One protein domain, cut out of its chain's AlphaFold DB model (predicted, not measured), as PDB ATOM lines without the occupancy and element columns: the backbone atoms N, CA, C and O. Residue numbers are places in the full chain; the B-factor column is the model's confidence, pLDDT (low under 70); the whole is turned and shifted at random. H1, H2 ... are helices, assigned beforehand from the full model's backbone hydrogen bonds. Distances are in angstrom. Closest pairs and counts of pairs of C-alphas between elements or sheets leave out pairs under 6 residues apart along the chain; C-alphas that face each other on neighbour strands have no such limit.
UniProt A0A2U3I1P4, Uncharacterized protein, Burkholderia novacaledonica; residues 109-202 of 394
ATOM      1  N   GLU A 109     112.366 111.588 170.778       71.94
ATOM      2  CA  GLU A 109     113.461 111.579 169.807       71.94
ATOM      3  C   GLU A 109     113.039 111.128 168.399       71.94
ATOM      4  O   GLU A 109     113.605 111.562 167.395       71.94
ATOM      5  N   THR A 110     112.073 110.216 168.297       74.25
ATOM      6  CA  THR A 110     111.568 109.712 167.013       74.25
ATOM      7  C   THR A 110     110.617 110.713 166.362       74.25
ATOM      8  O   THR A 110     110.624 110.873 165.135       74.25
ATOM      9  N   GLU A 111     109.818 111.405 167.174       77.56
ATOM     10  CA  GLU A 111     108.970 112.510 166.727       77.56
ATOM     11  C   GLU A 111     109.818 113.666 166.194       77.56
ATOM     12  O   GLU A 111     109.602 114.103 165.063       77.56
ATOM     13  N   ASP A 112     110.850 114.072 166.936       83.00
ATOM     14  CA  ASP A 112     111.753 115.160 166.557       83.00
ATOM     15  C   ASP A 112     112.459 114.883 165.225       83.00
ATOM     16  O   ASP A 112     112.513 115.747 164.345       83.00
ATOM     17  N   VAL A 113     112.951 113.655 165.026       84.25
ATOM     18  CA  VAL A 113     113.572 113.249 163.754       84.25
ATOM     19  C   VAL A 113     112.546 113.230 162.620       84.25
ATOM     20  O   VAL A 113     112.848 113.677 161.515       84.25
ATOM     21  N   SER A 114     111.321 112.767 162.872       83.81
ATOM     22  CA  SER A 114     110.259 112.751 161.857       83.81
ATOM     23  C   SER A 114     109.829 114.167 161.458       83.81
ATOM     24  O   SER A 114     109.695 114.456 160.270       83.81
ATOM     25  N   LEU A 115     109.686 115.079 162.425       85.31
ATOM     26  CA  LEU A 115     109.412 116.498 162.182       85.31
ATOM     27  C   LEU A 115     110.566 117.171 161.433       85.31
ATOM     28  O   LEU A 115     110.331 117.968 160.524       85.31
ATOM     29  N   ALA A 116     111.814 116.830 161.760       85.81
ATOM     30  CA  ALA A 116     112.980 117.313 161.032       85.81
ATOM     31  C   ALA A 116     112.972 116.833 159.571       85.81
ATOM     32  O   ALA A 116     113.186 117.649 158.675       85.81
ATOM     33  N   ILE A 117     112.644 115.561 159.313       86.38
ATOM     34  CA  ILE A 117     112.488 115.014 157.956       86.38
ATOM     35  C   ILE A 117     111.381 115.756 157.194       86.38
ATOM     36  O   ILE A 117     111.615 116.179 156.064       86.38
ATOM     37  N   ILE A 118     110.215 115.999 157.804       86.69
ATOM     38  CA  ILE A 118     109.115 116.773 157.189       86.69
ATOM     39  C   ILE A 118     109.555 118.208 156.864       86.69
ATOM     40  O   ILE A 118     109.296 118.720 155.774       86.69
ATOM     41  N   ASN A 119     110.286 118.852 157.773       86.50
ATOM     42  CA  ASN A 119     110.836 120.182 157.530       86.50
ATOM     43  C   ASN A 119     111.857 120.182 156.381       86.50
ATOM     44  O   ASN A 119     111.900 121.146 155.616       86.50
ATOM     45  N   ARG A 120     112.657 119.120 156.207       86.44
ATOM     46  CA  ARG A 120     113.547 118.980 155.037       86.44
ATOM     47  C   ARG A 120     112.785 118.697 153.756       86.44
ATOM     48  O   ARG A 120     113.139 119.279 152.736       86.44
ATOM     49  N   LEU A 121     111.720 117.894 153.815       83.81
ATOM     50  CA  LEU A 121     110.823 117.682 152.681       83.81
ATOM     51  C   LEU A 121     110.326 119.026 152.154       83.81
ATOM     52  O   LEU A 121     110.482 119.274 150.972       83.81
ATOM     53  N   SER A 122     109.882 119.953 153.012       81.94
ATOM     54  CA  SER A 122     109.391 121.276 152.574       81.94
ATOM     55  C   SER A 122     110.378 122.110 151.736       81.94
ATOM     56  O   SER A 122     109.963 123.029 151.032       81.94
ATOM     57  N   ARG A 123     111.681 121.805 151.804       82.44
ATOM     58  CA  ARG A 123     112.750 122.495 151.062       82.44
ATOM     59  C   ARG A 123     113.091 121.831 149.729       82.44
ATOM     60  O   ARG A 123     113.881 122.379 148.964       82.44
ATOM     61  N   ILE A 124     112.557 120.641 149.469       82.69
ATOM     62  CA  ILE A 124     112.726 119.937 148.202       82.69
ATOM     63  C   ILE A 124     111.711 120.516 147.210       82.69
ATOM     64  O   ILE A 124     110.524 120.639 147.501       82.69
ATOM     65  N   GLU A 125     112.179 120.888 146.023       68.75
ATOM     66  CA  GLU A 125     111.300 121.282 144.923       68.75
ATOM     67  C   GLU A 125     110.451 120.069 144.489       68.75
ATOM     68  O   GLU A 125     110.979 118.966 144.374       68.75
ATOM     69  N   ALA A 126     109.147 120.270 144.257       71.75
ATOM     70  CA  ALA A 126     108.184 119.247 143.805       71.75
ATOM     71  C   ALA A 126     107.690 118.202 144.838       71.75
ATOM     72  O   ALA A 126     107.257 117.113 144.476       71.75
ATOM     73  N   VAL A 127     107.636 118.534 146.133       70.44
ATOM     74  CA  VAL A 127     107.056 117.636 147.170       70.44
ATOM     75  C   VAL A 127     105.579 117.293 146.922       70.44
ATOM     76  O   VAL A 127     105.100 116.266 147.391       70.44
ATOM     77  N   GLY A 128     104.859 118.133 146.171       72.56
ATOM     78  CA  GLY A 128     103.448 117.924 145.830       72.56
ATOM     79  C   GLY A 128     103.177 116.800 144.826       72.56
ATOM     80  O   GLY A 128     102.024 116.401 144.694       72.56
ATOM     81  N   ASP A 129     104.207 116.278 144.154       81.44
ATOM     82  CA  ASP A 129     104.061 115.193 143.175       81.44
ATOM     83  C   ASP A 129     104.037 113.802 143.833       81.44
ATOM     84  O   ASP A 129     103.674 112.814 143.194       81.44
ATOM     85  N   PHE A 130     104.393 113.721 145.119       84.75
ATOM     86  CA  PHE A 130     104.398 112.478 145.884       84.75
ATOM     87  C   PHE A 130     103.077 112.276 146.625       84.75
ATOM     88  O   PHE A 130     102.472 113.195 147.181       84.75
ATOM     89  N   THR A 131     102.633 111.029 146.669       86.88
ATOM     90  CA  THR A 131     101.432 110.608 147.381       86.88
ATOM     91  C   THR A 131     101.664 110.570 148.895       86.88
ATOM     92  O   THR A 131     102.780 110.387 149.386       86.88
ATOM     93  N   ALA A 132     100.578 110.690 149.665       83.81
ATOM     94  CA  ALA A 132     100.639 110.609 151.124       83.81
ATOM     95  C   ALA A 132     101.226 109.272 151.619       83.81
ATOM     96  O   ALA A 132     101.922 109.242 152.634       83.81
ATOM     97  N   ASP A 133     100.996 108.182 150.882       82.00
ATOM     98  CA  ASP A 133     101.507 106.848 151.210       82.00
ATOM     99  C   ASP A 133     103.026 106.734 150.998       82.00
ATOM    100  O   ASP A 133     103.711 106.074 151.785       82.00
ATOM    101  N   GLU A 134     103.581 107.406 149.985       85.88
ATOM    102  CA  GLU A 134     105.031 107.457 149.747       85.88
ATOM    103  C   GLU A 134     105.739 108.242 150.860       85.88
ATOM    104  O   GLU A 134     106.734 107.771 151.415       85.88
ATOM    105  N   ILE A 135     105.171 109.384 151.268       86.00
ATOM    106  CA  ILE A 135     105.676 110.185 152.395       86.00
ATOM    107  C   ILE A 135     105.567 109.397 153.706       86.00
ATOM    108  O   ILE A 135     106.492 109.397 154.515       86.00
ATOM    109  N   HIS A 136     104.467 108.679 153.920       82.94
ATOM    110  CA  HIS A 136     104.298 107.835 155.098       82.94
ATOM    111  C   HIS A 136     105.321 106.687 155.133       82.94
ATOM    112  O   HIS A 136     105.908 106.413 156.178       82.94
ATOM    113  N   THR A 137     105.591 106.051 153.991       85.25
ATOM    114  CA  THR A 137     106.598 104.983 153.875       85.25
ATOM    115  C   THR A 137     108.004 105.504 154.164       85.25
ATOM    116  O   THR A 137     108.754 104.864 154.899       85.25
ATOM    117  N   LEU A 138     108.332 106.697 153.661       87.19
ATOM    118  CA  LEU A 138     109.579 107.395 153.968       87.19
ATOM    119  C   LEU A 138     109.708 107.663 155.471       87.19
ATOM    120  O   LEU A 138     110.741 107.371 156.071       87.19
ATOM    121  N   LEU A 139     108.650 108.200 156.087       85.25
ATOM    122  CA  LEU A 139     108.657 108.527 157.508       85.25
ATOM    123  C   LEU A 139     108.758 107.286 158.381       85.25
ATOM    124  O   LEU A 139     109.360 107.391 159.436       85.25
ATOM    125  N   LEU A 140     108.222 106.137 157.973       83.31
ATOM    126  CA  LEU A 140     108.323 104.882 158.724       83.31
ATOM    127  C   LEU A 140     109.641 104.122 158.510       83.31
ATOM    128  O   LEU A 140     109.855 103.096 159.155       83.31
ATOM    129  N   ASN A 141     110.521 104.584 157.620       84.19
ATOM    130  CA  ASN A 141     111.774 103.896 157.344       84.19
ATOM    131  C   ASN A 141     112.844 104.233 158.402       84.19
ATOM    132  O   ASN A 141     113.487 105.286 158.372       84.19
ATOM    133  N   ASP A 142     113.078 103.301 159.329       82.12
ATOM    134  CA  ASP A 142     114.062 103.453 160.409       82.12
ATOM    135  C   ASP A 142     115.507 103.603 159.901       82.12
ATOM    136  O   ASP A 142     116.317 104.295 160.527       82.12
ATOM    137  N   ALA A 143     115.844 103.028 158.741       84.94
ATOM    138  CA  ALA A 143     117.174 103.177 158.148       84.94
ATOM    139  C   ALA A 143     117.422 104.620 157.684       84.94
ATOM    140  O   ALA A 143     118.519 105.157 157.848       84.94
ATOM    141  N   VAL A 144     116.385 105.276 157.160       87.19
ATOM    142  CA  VAL A 144     116.435 106.679 156.728       87.19
ATOM    143  C   VAL A 144     116.561 107.589 157.936       87.19
ATOM    144  O   VAL A 144     117.419 108.467 157.943       87.19
ATOM    145  N   ARG A 145     115.779 107.339 158.992       85.56
ATOM    146  CA  ARG A 145     115.864 108.086 160.258       85.56
ATOM    147  C   ARG A 145     117.247 107.989 160.897       85.56
ATOM    148  O   ARG A 145     117.770 108.993 161.375       85.56
ATOM    149  N   THR A 146     117.853 106.804 160.868       86.12
ATOM    150  CA  THR A 146     119.203 106.573 161.407       86.12
ATOM    151  C   THR A 146     120.249 107.350 160.606       86.12
ATOM    152  O   THR A 146     120.988 108.153 161.172       86.12
ATOM    153  N   ARG A 147     120.236 107.222 159.270       85.88
ATOM    154  CA  ARG A 147     121.147 107.962 158.375       85.88
ATOM    155  C   ARG A 147     120.962 109.476 158.472       85.88
ATOM    156  O   ARG A 147     121.935 110.222 158.409       85.88
ATOM    157  N   PHE A 148     119.723 109.930 158.646       88.44
ATOM    158  CA  PHE A 148     119.386 111.338 158.834       88.44
ATOM    159  C   PHE A 148     119.974 111.895 160.137       88.44
ATOM    160  O   PHE A 148     120.530 112.991 160.133       88.44
ATOM    161  N   ARG A 149     119.901 111.129 161.237       86.81
ATOM    162  CA  ARG A 149     120.445 111.501 162.556       86.81
ATOM    163  C   ARG A 149     121.975 111.575 162.559       86.81
ATOM    164  O   ARG A 149     122.539 112.450 163.203       86.81
ATOM    165  N   GLU A 150     122.631 110.666 161.846       87.69
ATOM    166  CA  GLU A 150     124.096 110.580 161.772       87.69
ATOM    167  C   GLU A 150     124.725 111.619 160.829       87.69
ATOM    168  O   GLU A 150     125.937 111.833 160.863       87.69
ATOM    169  N   SER A 151     123.918 112.283 159.998       86.00
ATOM    170  CA  SER A 151     124.404 113.227 158.990       86.00
ATOM    171  C   SER A 151     124.650 114.627 159.575       86.00
ATOM    172  O   SER A 151     123.706 115.252 160.070       86.00
ATOM    173  N   PRO A 152     125.886 115.162 159.488       77.12
ATOM    174  CA  PRO A 152     126.274 116.423 160.124       77.12
ATOM    175  C   PRO A 152     125.801 117.683 159.380       77.12
ATOM    176  O   PRO A 152     125.740 118.753 159.987       77.12
ATOM    177  N   SER A 153     125.482 117.592 158.082       88.25
ATOM    178  CA  SER A 153     125.121 118.744 157.246       88.25
ATOM    179  C   SER A 153     123.655 118.734 156.803       88.25
ATOM    180  O   SER A 153     123.118 117.715 156.375       88.25
ATOM    181  N   ASP A 154     123.028 119.912 156.810       82.69
ATOM    182  CA  ASP A 154     121.664 120.152 156.309       82.69
ATOM    183  C   ASP A 154     121.506 119.767 154.821       82.69
ATOM    184  O   ASP A 154     120.476 119.240 154.390       82.69
ATOM    185  N   ALA A 155     122.566 119.964 154.030       84.88
ATOM    186  CA  ALA A 155     122.591 119.583 152.620       84.88
ATOM    187  C   ALA A 155     122.594 118.054 152.433       84.88
ATOM    188  O   ALA A 155     121.900 117.542 151.555       84.88
ATOM    189  N   GLU A 156     123.322 117.326 153.283       86.62
ATOM    190  CA  GLU A 156     123.383 115.857 153.263       86.62
ATOM    191  C   GLU A 156     122.069 115.243 153.756       86.62
ATOM    192  O   GLU A 156     121.540 114.328 153.128       86.62
ATOM    193  N   GLN A 157     121.479 115.810 154.811       86.25
ATOM    194  CA  GLN A 157     120.151 115.430 155.302       86.25
ATOM    195  C   GLN A 157     119.075 115.591 154.219       86.25
ATOM    196  O   GLN A 157     118.239 114.707 154.030       86.25
ATOM    197  N   THR A 158     119.113 116.696 153.469       87.44
ATOM    198  CA  THR A 158     118.180 116.940 152.359       87.44
ATOM    199  C   THR A 158     118.410 115.967 151.197       87.44
ATOM    200  O   THR A 158     117.446 115.504 150.588       87.44
ATOM    201  N   ALA A 159     119.667 115.618 150.900       87.19
ATOM    202  CA  ALA A 159     119.998 114.630 149.873       87.19
ATOM    203  C   ALA A 159     119.489 113.226 150.238       87.19
ATOM    204  O   ALA A 159     118.847 112.589 149.411       87.19
ATOM    205  N   ILE A 160     119.669 112.786 151.490       89.06
ATOM    206  CA  ILE A 160     119.188 111.478 151.973       89.06
ATOM    207  C   ILE A 160     117.672 111.354 151.831       89.06
ATOM    208  O   ILE A 160     117.176 110.345 151.333       89.06
ATOM    209  N   VAL A 161     116.937 112.388 152.246       88.88
ATOM    210  CA  VAL A 161     115.474 112.420 152.138       88.88
ATOM    211  C   VAL A 161     115.032 112.389 150.673       88.88
ATOM    212  O   VAL A 161     114.109 111.654 150.331       88.88
ATOM    213  N   ARG A 162     115.703 113.149 149.798       88.00
ATOM    214  CA  ARG A 162     115.405 113.177 148.360       88.00
ATOM    215  C   ARG A 162     115.660 111.823 147.697       88.00
ATOM    216  O   ARG A 162     114.803 111.350 146.955       88.00
ATOM    217  N   ASP A 163     116.817 111.221 147.945       89.31
ATOM    218  CA  ASP A 163     117.226 109.969 147.308       89.31
ATOM    219  C   ASP A 163     116.299 108.817 147.698       89.31
ATOM    220  O   ASP A 163     115.873 108.041 146.841       89.31
ATOM    221  N   GLU A 164     115.922 108.745 148.977       89.38
ATOM    222  CA  GLU A 164     114.981 107.734 149.445       89.38
ATOM    223  C   GLU A 164     113.583 107.954 148.863       89.38
ATOM    224  O   GLU A 164     112.958 107.012 148.377       89.38
ATOM    225  N   LEU A 165     113.092 109.196 148.862       89.38
ATOM    226  CA  LEU A 165     111.777 109.512 148.314       89.38
ATOM    227  C   LEU A 165     111.692 109.160 146.821       89.38
ATOM    228  O   LEU A 165     110.706 108.574 146.375       89.38
ATOM    229  N   LEU A 166     112.755 109.432 146.056       89.25
ATOM    230  CA  LEU A 166     112.860 109.020 144.655       89.25
ATOM    231  C   LEU A 166     112.909 107.494 144.496       89.25
ATOM    232  O   LEU A 166     112.344 106.973 143.534       89.25
ATOM    233  N   SER A 167     113.564 106.776 145.411       90.38
ATOM    234  CA  SER A 167     113.572 105.309 145.413       90.38
ATOM    235  C   SER A 167     112.169 104.744 145.648       90.38
ATOM    236  O   SER A 167     111.698 103.924 144.863       90.38
ATOM    237  N   ILE A 168     111.468 105.241 146.670       89.19
ATOM    238  CA  ILE A 168     110.095 104.835 147.004       89.19
ATOM    239  C   ILE A 168     109.149 105.113 145.828       89.19
ATOM    240  O   ILE A 168     108.310 104.274 145.487       89.19
ATOM    241  N   HIS A 169     109.305 106.263 145.175       90.38
ATOM    242  CA  HIS A 169     108.494 106.618 144.018       90.38
ATOM    243  C   HIS A 169     108.746 105.694 142.820       90.38
ATOM    244  O   HIS A 169     107.800 105.201 142.201       90.38
ATOM    245  N   ARG A 170     110.014 105.380 142.515       90.31
ATOM    246  CA  ARG A 170     110.364 104.418 141.452       90.31
ATOM    247  C   ARG A 170     109.750 103.047 141.709       90.31
ATOM    248  O   ARG A 170     109.119 102.498 140.808       90.31
ATOM    249  N   ASP A 171     109.858 102.543 142.935       91.44
ATOM    250  CA  ASP A 171     109.271 101.257 143.323       91.44
ATOM    251  C   ASP A 171     107.745 101.259 143.173       91.44
ATOM    252  O   ASP A 171     107.148 100.266 142.748       91.44
ATOM    253  N   THR A 172     107.100 102.376 143.509       89.50
ATOM    254  CA  THR A 172     105.647 102.545 143.386       89.50
ATOM    255  C   THR A 172     105.216 102.554 141.920       89.50
ATOM    256  O   THR A 172     104.293 101.828 141.544       89.50
ATOM    257  N   VAL A 173     105.932 103.282 141.061       91.06
ATOM    258  CA  VAL A 173     105.688 103.308 139.610       91.06
ATOM    259  C   VAL A 173     105.921 101.933 138.979       91.06
ATOM    260  O   VAL A 173     105.126 101.497 138.144       91.06
ATOM    261  N   GLU A 174     106.971 101.211 139.375       93.12
ATOM    262  CA  GLU A 174     107.222  99.850 138.889       93.12
ATOM    263  C   GLU A 174     106.121  98.873 139.299       93.12
ATOM    264  O   GLU A 174     105.673  98.069 138.477       93.12
ATOM    265  N   LYS A 175     105.654  98.948 140.550       90.56
ATOM    266  CA  LYS A 175     104.521  98.143 141.022       90.56
ATOM    267  C   LYS A 175     103.250  98.471 140.247       90.56
ATOM    268  O   LYS A 175     102.567  97.545 139.823       90.56
ATOM    269  N   SER A 176     102.967  99.752 140.002       89.75
ATOM    270  CA  SER A 176     101.804 100.166 139.206       89.75
ATOM    271  C   SER A 176     101.867  99.600 137.790       89.75
ATOM    272  O   SER A 176     100.905  98.995 137.333       89.75
ATOM    273  N   LYS A 177     103.025  99.691 137.124       93.94
ATOM    274  CA  LYS A 177     103.221  99.127 135.778       93.94
ATOM    275  C   LYS A 177     103.053  97.610 135.741       93.94
ATOM    276  O   LYS A 177     102.448  97.091 134.808       93.94
ATOM    277  N   LYS A 178     103.574  96.891 136.743       94.25
ATOM    278  CA  LYS A 178     103.389  95.434 136.862       94.25
ATOM    279  C   LYS A 178     101.913  95.081 137.030       94.25
ATOM    280  O   LYS A 178     101.413  94.236 136.300       94.25
ATOM    281  N   LEU A 179     101.208  95.781 137.917       91.69
ATOM    282  CA  LEU A 179      99.777  95.569 138.137       91.69
ATOM    283  C   LEU A 179      98.939  95.914 136.901       91.69
ATOM    284  O   LEU A 179      98.005  95.188 136.581       91.69
ATOM    285  N   GLU A 180      99.267  96.984 136.177       92.69
ATOM    286  CA  GLU A 180      98.614  97.328 134.908       92.69
ATOM    287  C   GLU A 180      98.845  96.255 133.840       92.69
ATOM    288  O   GLU A 180      97.909  95.890 133.124       92.69
ATOM    289  N   HIS A 181     100.062  95.711 133.764       94.50
ATOM    290  CA  HIS A 181     100.376  94.611 132.862       94.50
ATOM    291  C   HIS A 181      99.576  93.354 133.222       94.50
ATOM    292  O   HIS A 181      98.902  92.812 132.345       94.50
ATOM    293  N   GLU A 182      99.572  92.937 134.488       92.81
ATOM    294  CA  GLU A 182      98.787  91.790 134.969       92.81
ATOM    295  C   GLU A 182      97.285  91.990 134.713       92.81
ATOM    296  O   GLU A 182      96.593  91.085 134.245       92.81
ATOM    297  N   LEU A 183      96.772  93.204 134.943       93.00
ATOM    298  CA  LEU A 183      95.379  93.554 134.668       93.00
ATOM    299  C   LEU A 183      95.061  93.468 133.168       93.00
ATOM    300  O   LEU A 183      93.977  93.018 132.793       93.00
ATOM    301  N   SER A 184      95.978  93.911 132.306       94.44
ATOM    302  CA  SER A 184      95.811  93.839 130.852       94.44
ATOM    303  C   SER A 184      95.819  92.393 130.349       94.44
ATOM    304  O   SER A 184      94.949  92.025 129.560       94.44
ATOM    305  N   GLU A 185      96.702  91.543 130.879       94.81
ATOM    306  CA  GLU A 185      96.734  90.113 130.563       94.81
ATOM    307  C   GLU A 185      95.442  89.428 131.007       94.81
ATOM    308  O   GLU A 185      94.802  88.735 130.216       94.81
ATOM    309  N   GLU A 186      94.980  89.689 132.229       91.12
ATOM    310  CA  GLU A 186      93.718  89.141 132.727       91.12
ATOM    311  C   GLU A 186      92.502  89.614 131.919       91.12
ATOM    312  O   GLU A 186      91.559  88.845 131.726       91.12
ATOM    313  N   ARG A 187      92.508  90.850 131.398       90.88
ATOM    314  CA  ARG A 187      91.472  91.322 130.463       90.88
ATOM    315  C   ARG A 187      91.506  90.537 129.157       90.88
ATOM    316  O   ARG A 187      90.485  89.973 128.784       90.88
ATOM    317  N   THR A 188      92.674  90.396 128.528       94.56
ATOM    318  CA  THR A 188      92.792  89.617 127.280       94.56
ATOM    319  C   THR A 188      92.410  88.149 127.470       94.56
ATOM    320  O   THR A 188      91.757  87.558 126.612       94.56
ATOM    321  N   ARG A 189      92.742  87.564 128.627       93.81
ATOM    322  CA  ARG A 189      92.353  86.203 128.992       93.81
ATOM    323  C   ARG A 189      90.840  86.071 129.153       93.81
ATOM    324  O   ARG A 189      90.267  85.095 128.675       93.81
ATOM    325  N   LYS A 190      90.192  87.035 129.812       91.31
ATOM    326  CA  LYS A 190      88.728  87.071 129.947       91.31
ATOM    327  C   LYS A 190      88.047  87.244 128.599       91.31
ATOM    328  O   LYS A 190      87.120  86.495 128.318       91.31
ATOM    329  N   ASP A 191      88.542  88.137 127.751       93.12
ATOM    330  CA  ASP A 191      87.982  88.358 126.416       93.12
ATOM    331  C   ASP A 191      88.110  87.101 125.541       93.12
ATOM    332  O   ASP A 191      87.155  86.712 124.869       93.12
ATOM    333  N   ALA A 192      89.244  86.391 125.615       93.94
ATOM    334  CA  ALA A 192      89.427  85.111 124.931       93.94
ATOM    335  C   ALA A 192      88.464  84.024 125.446       93.94
ATOM    336  O   ALA A 192      87.911  83.262 124.651       93.94
ATOM    337  N   LEU A 193      88.228  83.958 126.762       92.19
ATOM    338  CA  LEU A 193      87.260  83.026 127.352       92.19
ATOM    339  C   LEU A 193      85.818  83.357 126.952       92.19
ATOM    340  O   LEU A 193      85.046  82.440 126.680       92.19
ATOM    341  N   VAL A 194      85.458  84.641 126.883       92.62
ATOM    342  CA  VAL A 194      84.138  85.084 126.409       92.62
ATOM    343  C   VAL A 194      83.940  84.677 124.950       92.62
ATOM    344  O   VAL A 194      82.934  84.052 124.635       92.62
ATOM    345  N   GLN A 195      84.930  84.898 124.082       92.44
ATOM    346  CA  GLN A 195      84.857  84.460 122.681       92.44
ATOM    347  C   GLN A 195      84.731  82.935 122.539       92.44
ATOM    348  O   GLN A 195      83.979  82.448 121.691       92.44
ATOM    349  N   GLN A 196      85.436  82.162 123.372       91.50
ATOM    350  CA  GLN A 196      85.276  80.707 123.405       91.50
ATOM    351  C   GLN A 196      83.864  80.310 123.839       91.50
ATOM    352  O   GLN A 196      83.249  79.464 123.187       91.50
ATOM    353  N   LEU A 197      83.328  80.935 124.888       91.19
ATOM    354  CA  LEU A 197      81.979  80.659 125.374       91.19
ATOM    355  C   LEU A 197      80.918  81.001 124.322       91.19
ATOM    356  O   LEU A 197      80.018  80.194 124.092       91.19
ATOM    357  N   ASP A 198      81.072  82.129 123.629       91.19
ATOM    358  CA  ASP A 198      80.188  82.533 122.536       91.19
ATOM    359  C   ASP A 198      80.226  81.502 121.400       91.19
ATOM    360  O   ASP A 198      79.176  81.042 120.950       91.19
ATOM    361  N   SER A 199      81.415  81.037 120.995       91.75
ATOM    362  CA  SER A 199      81.540  80.008 119.951       91.75
ATOM    363  C   SER A 199      80.891  78.669 120.334       91.75
ATOM    364  O   SER A 199      80.231  78.047 119.499       91.75
ATOM    365  N   VAL A 200      81.007  78.258 121.602       91.69
ATOM    366  CA  VAL A 200      80.380  77.036 122.134       91.69
ATOM    367  C   VAL A 200      78.864  77.196 122.248       91.69
ATOM    368  O   VAL A 200      78.116  76.256 121.975       91.69
ATOM    369  N   SER A 201      78.389  78.381 122.635       88.69
ATOM    370  CA  SER A 201      76.955  78.667 122.706       88.69
ATOM    371  C   SER A 201      76.312  78.601 121.319       88.69
ATOM    372  O   SER A 201      75.314  77.903 121.149       88.69
ATOM    373  N   LEU A 202      76.955  79.188 120.302       91.00
ATOM    374  CA  LEU A 202      76.502  79.141 118.912       91.00
ATOM    375  C   LEU A 202      76.502  77.710 118.356       91.00
ATOM    376  O   LEU A 202      75.544  77.314 117.689       91.00
TER     377      LEU A 202
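Overview. This is residues 109 to 202 of the 394 residues of an uncharacterized protein of Burkholderia novacaledonica (UniProt A0A2U3I1P4). One very long helix, H4, has a small compact head of three short helices, H1, H2 and H3, packed round its first part, while its residues 173 to 202 stick out as a bare arm. H3 folds back into H4 as a helical hairpin, H1 crosses H4 about perpendicular near the beginning of H4, and H2 packs slantwise a little farther along it. The printed part has 94 residues with four named helices, in the order H1, H2, H3, H4, and no named strand; its class is all helix. The whole is extended, with a radius of gyration of the C-alphas of 21.5 A and spans of 74 by 24 by 16 A, and the arm makes the length.

Along the chain. H4, residues 154 to 202, is the longest helix and measures 71.6 A from C-alpha 154 at (121.664, 120.152, 156.309) to C-alpha 202 at (76.502, 79.141, 118.912). H3 covers residues 142 to 150 and measures 12.4 A. H2 covers residues 132 to 139 and measures 10.5 A. H1, residues 109 to 121, measures 18.4 A and begins with C-alpha 109 at (113.461, 111.579, 169.807).

Arrangement. H4 is the hub and touches the three other helices. H3 and H4 form a helical hairpin at a shallow tilt of 17 degrees, opposite ways; H4 touches H3 with residues 157 to 164 alone, and the closest C-alphas are those of Phe 148 and Gln 157, 5.5 A apart. H4 touches H2 with residues 161 to 169 alone, at a steep tilt of 45 degrees, opposite ways; the closest C-alphas, of Glu 134 and Ile 168, are 6.3 A apart. H1 touches H4 with residues 117 to 121 alone, about perpendicular at 79 degrees; the closest C-alphas, of Arg 120 and Thr 158, are 5.7 A apart. H1 touches H3 with residues 113 to 117 alone, about perpendicular at 85 degrees, and the closest C-alphas, of Val 113 and Arg 145, are 6.6 A apart. H1 and H2 are close but not clearly touching, with the closest C-alphas, of Ser 114 and Leu 139, 6.3 A apart. In H1, H2, H3 and H4 every O i to N i+4 pair is within hydrogen-bond range.

Size, cuts and confidence. The C-alphas of Pro 152 and Leu 202 are the two farthest apart, at 74.6 A. Without the stretch that stands free, the body has 64 residues, spans 28 by 21 by 17 A and has a radius of gyration of 10.7 A. The printed part has no cut. The links H2 to H3 and H3 to H4 are tight, and the link H1 to H2, of 10 residues, is short. The mean pLDDT of the printed part is 87.0, and residue 125 is under 70.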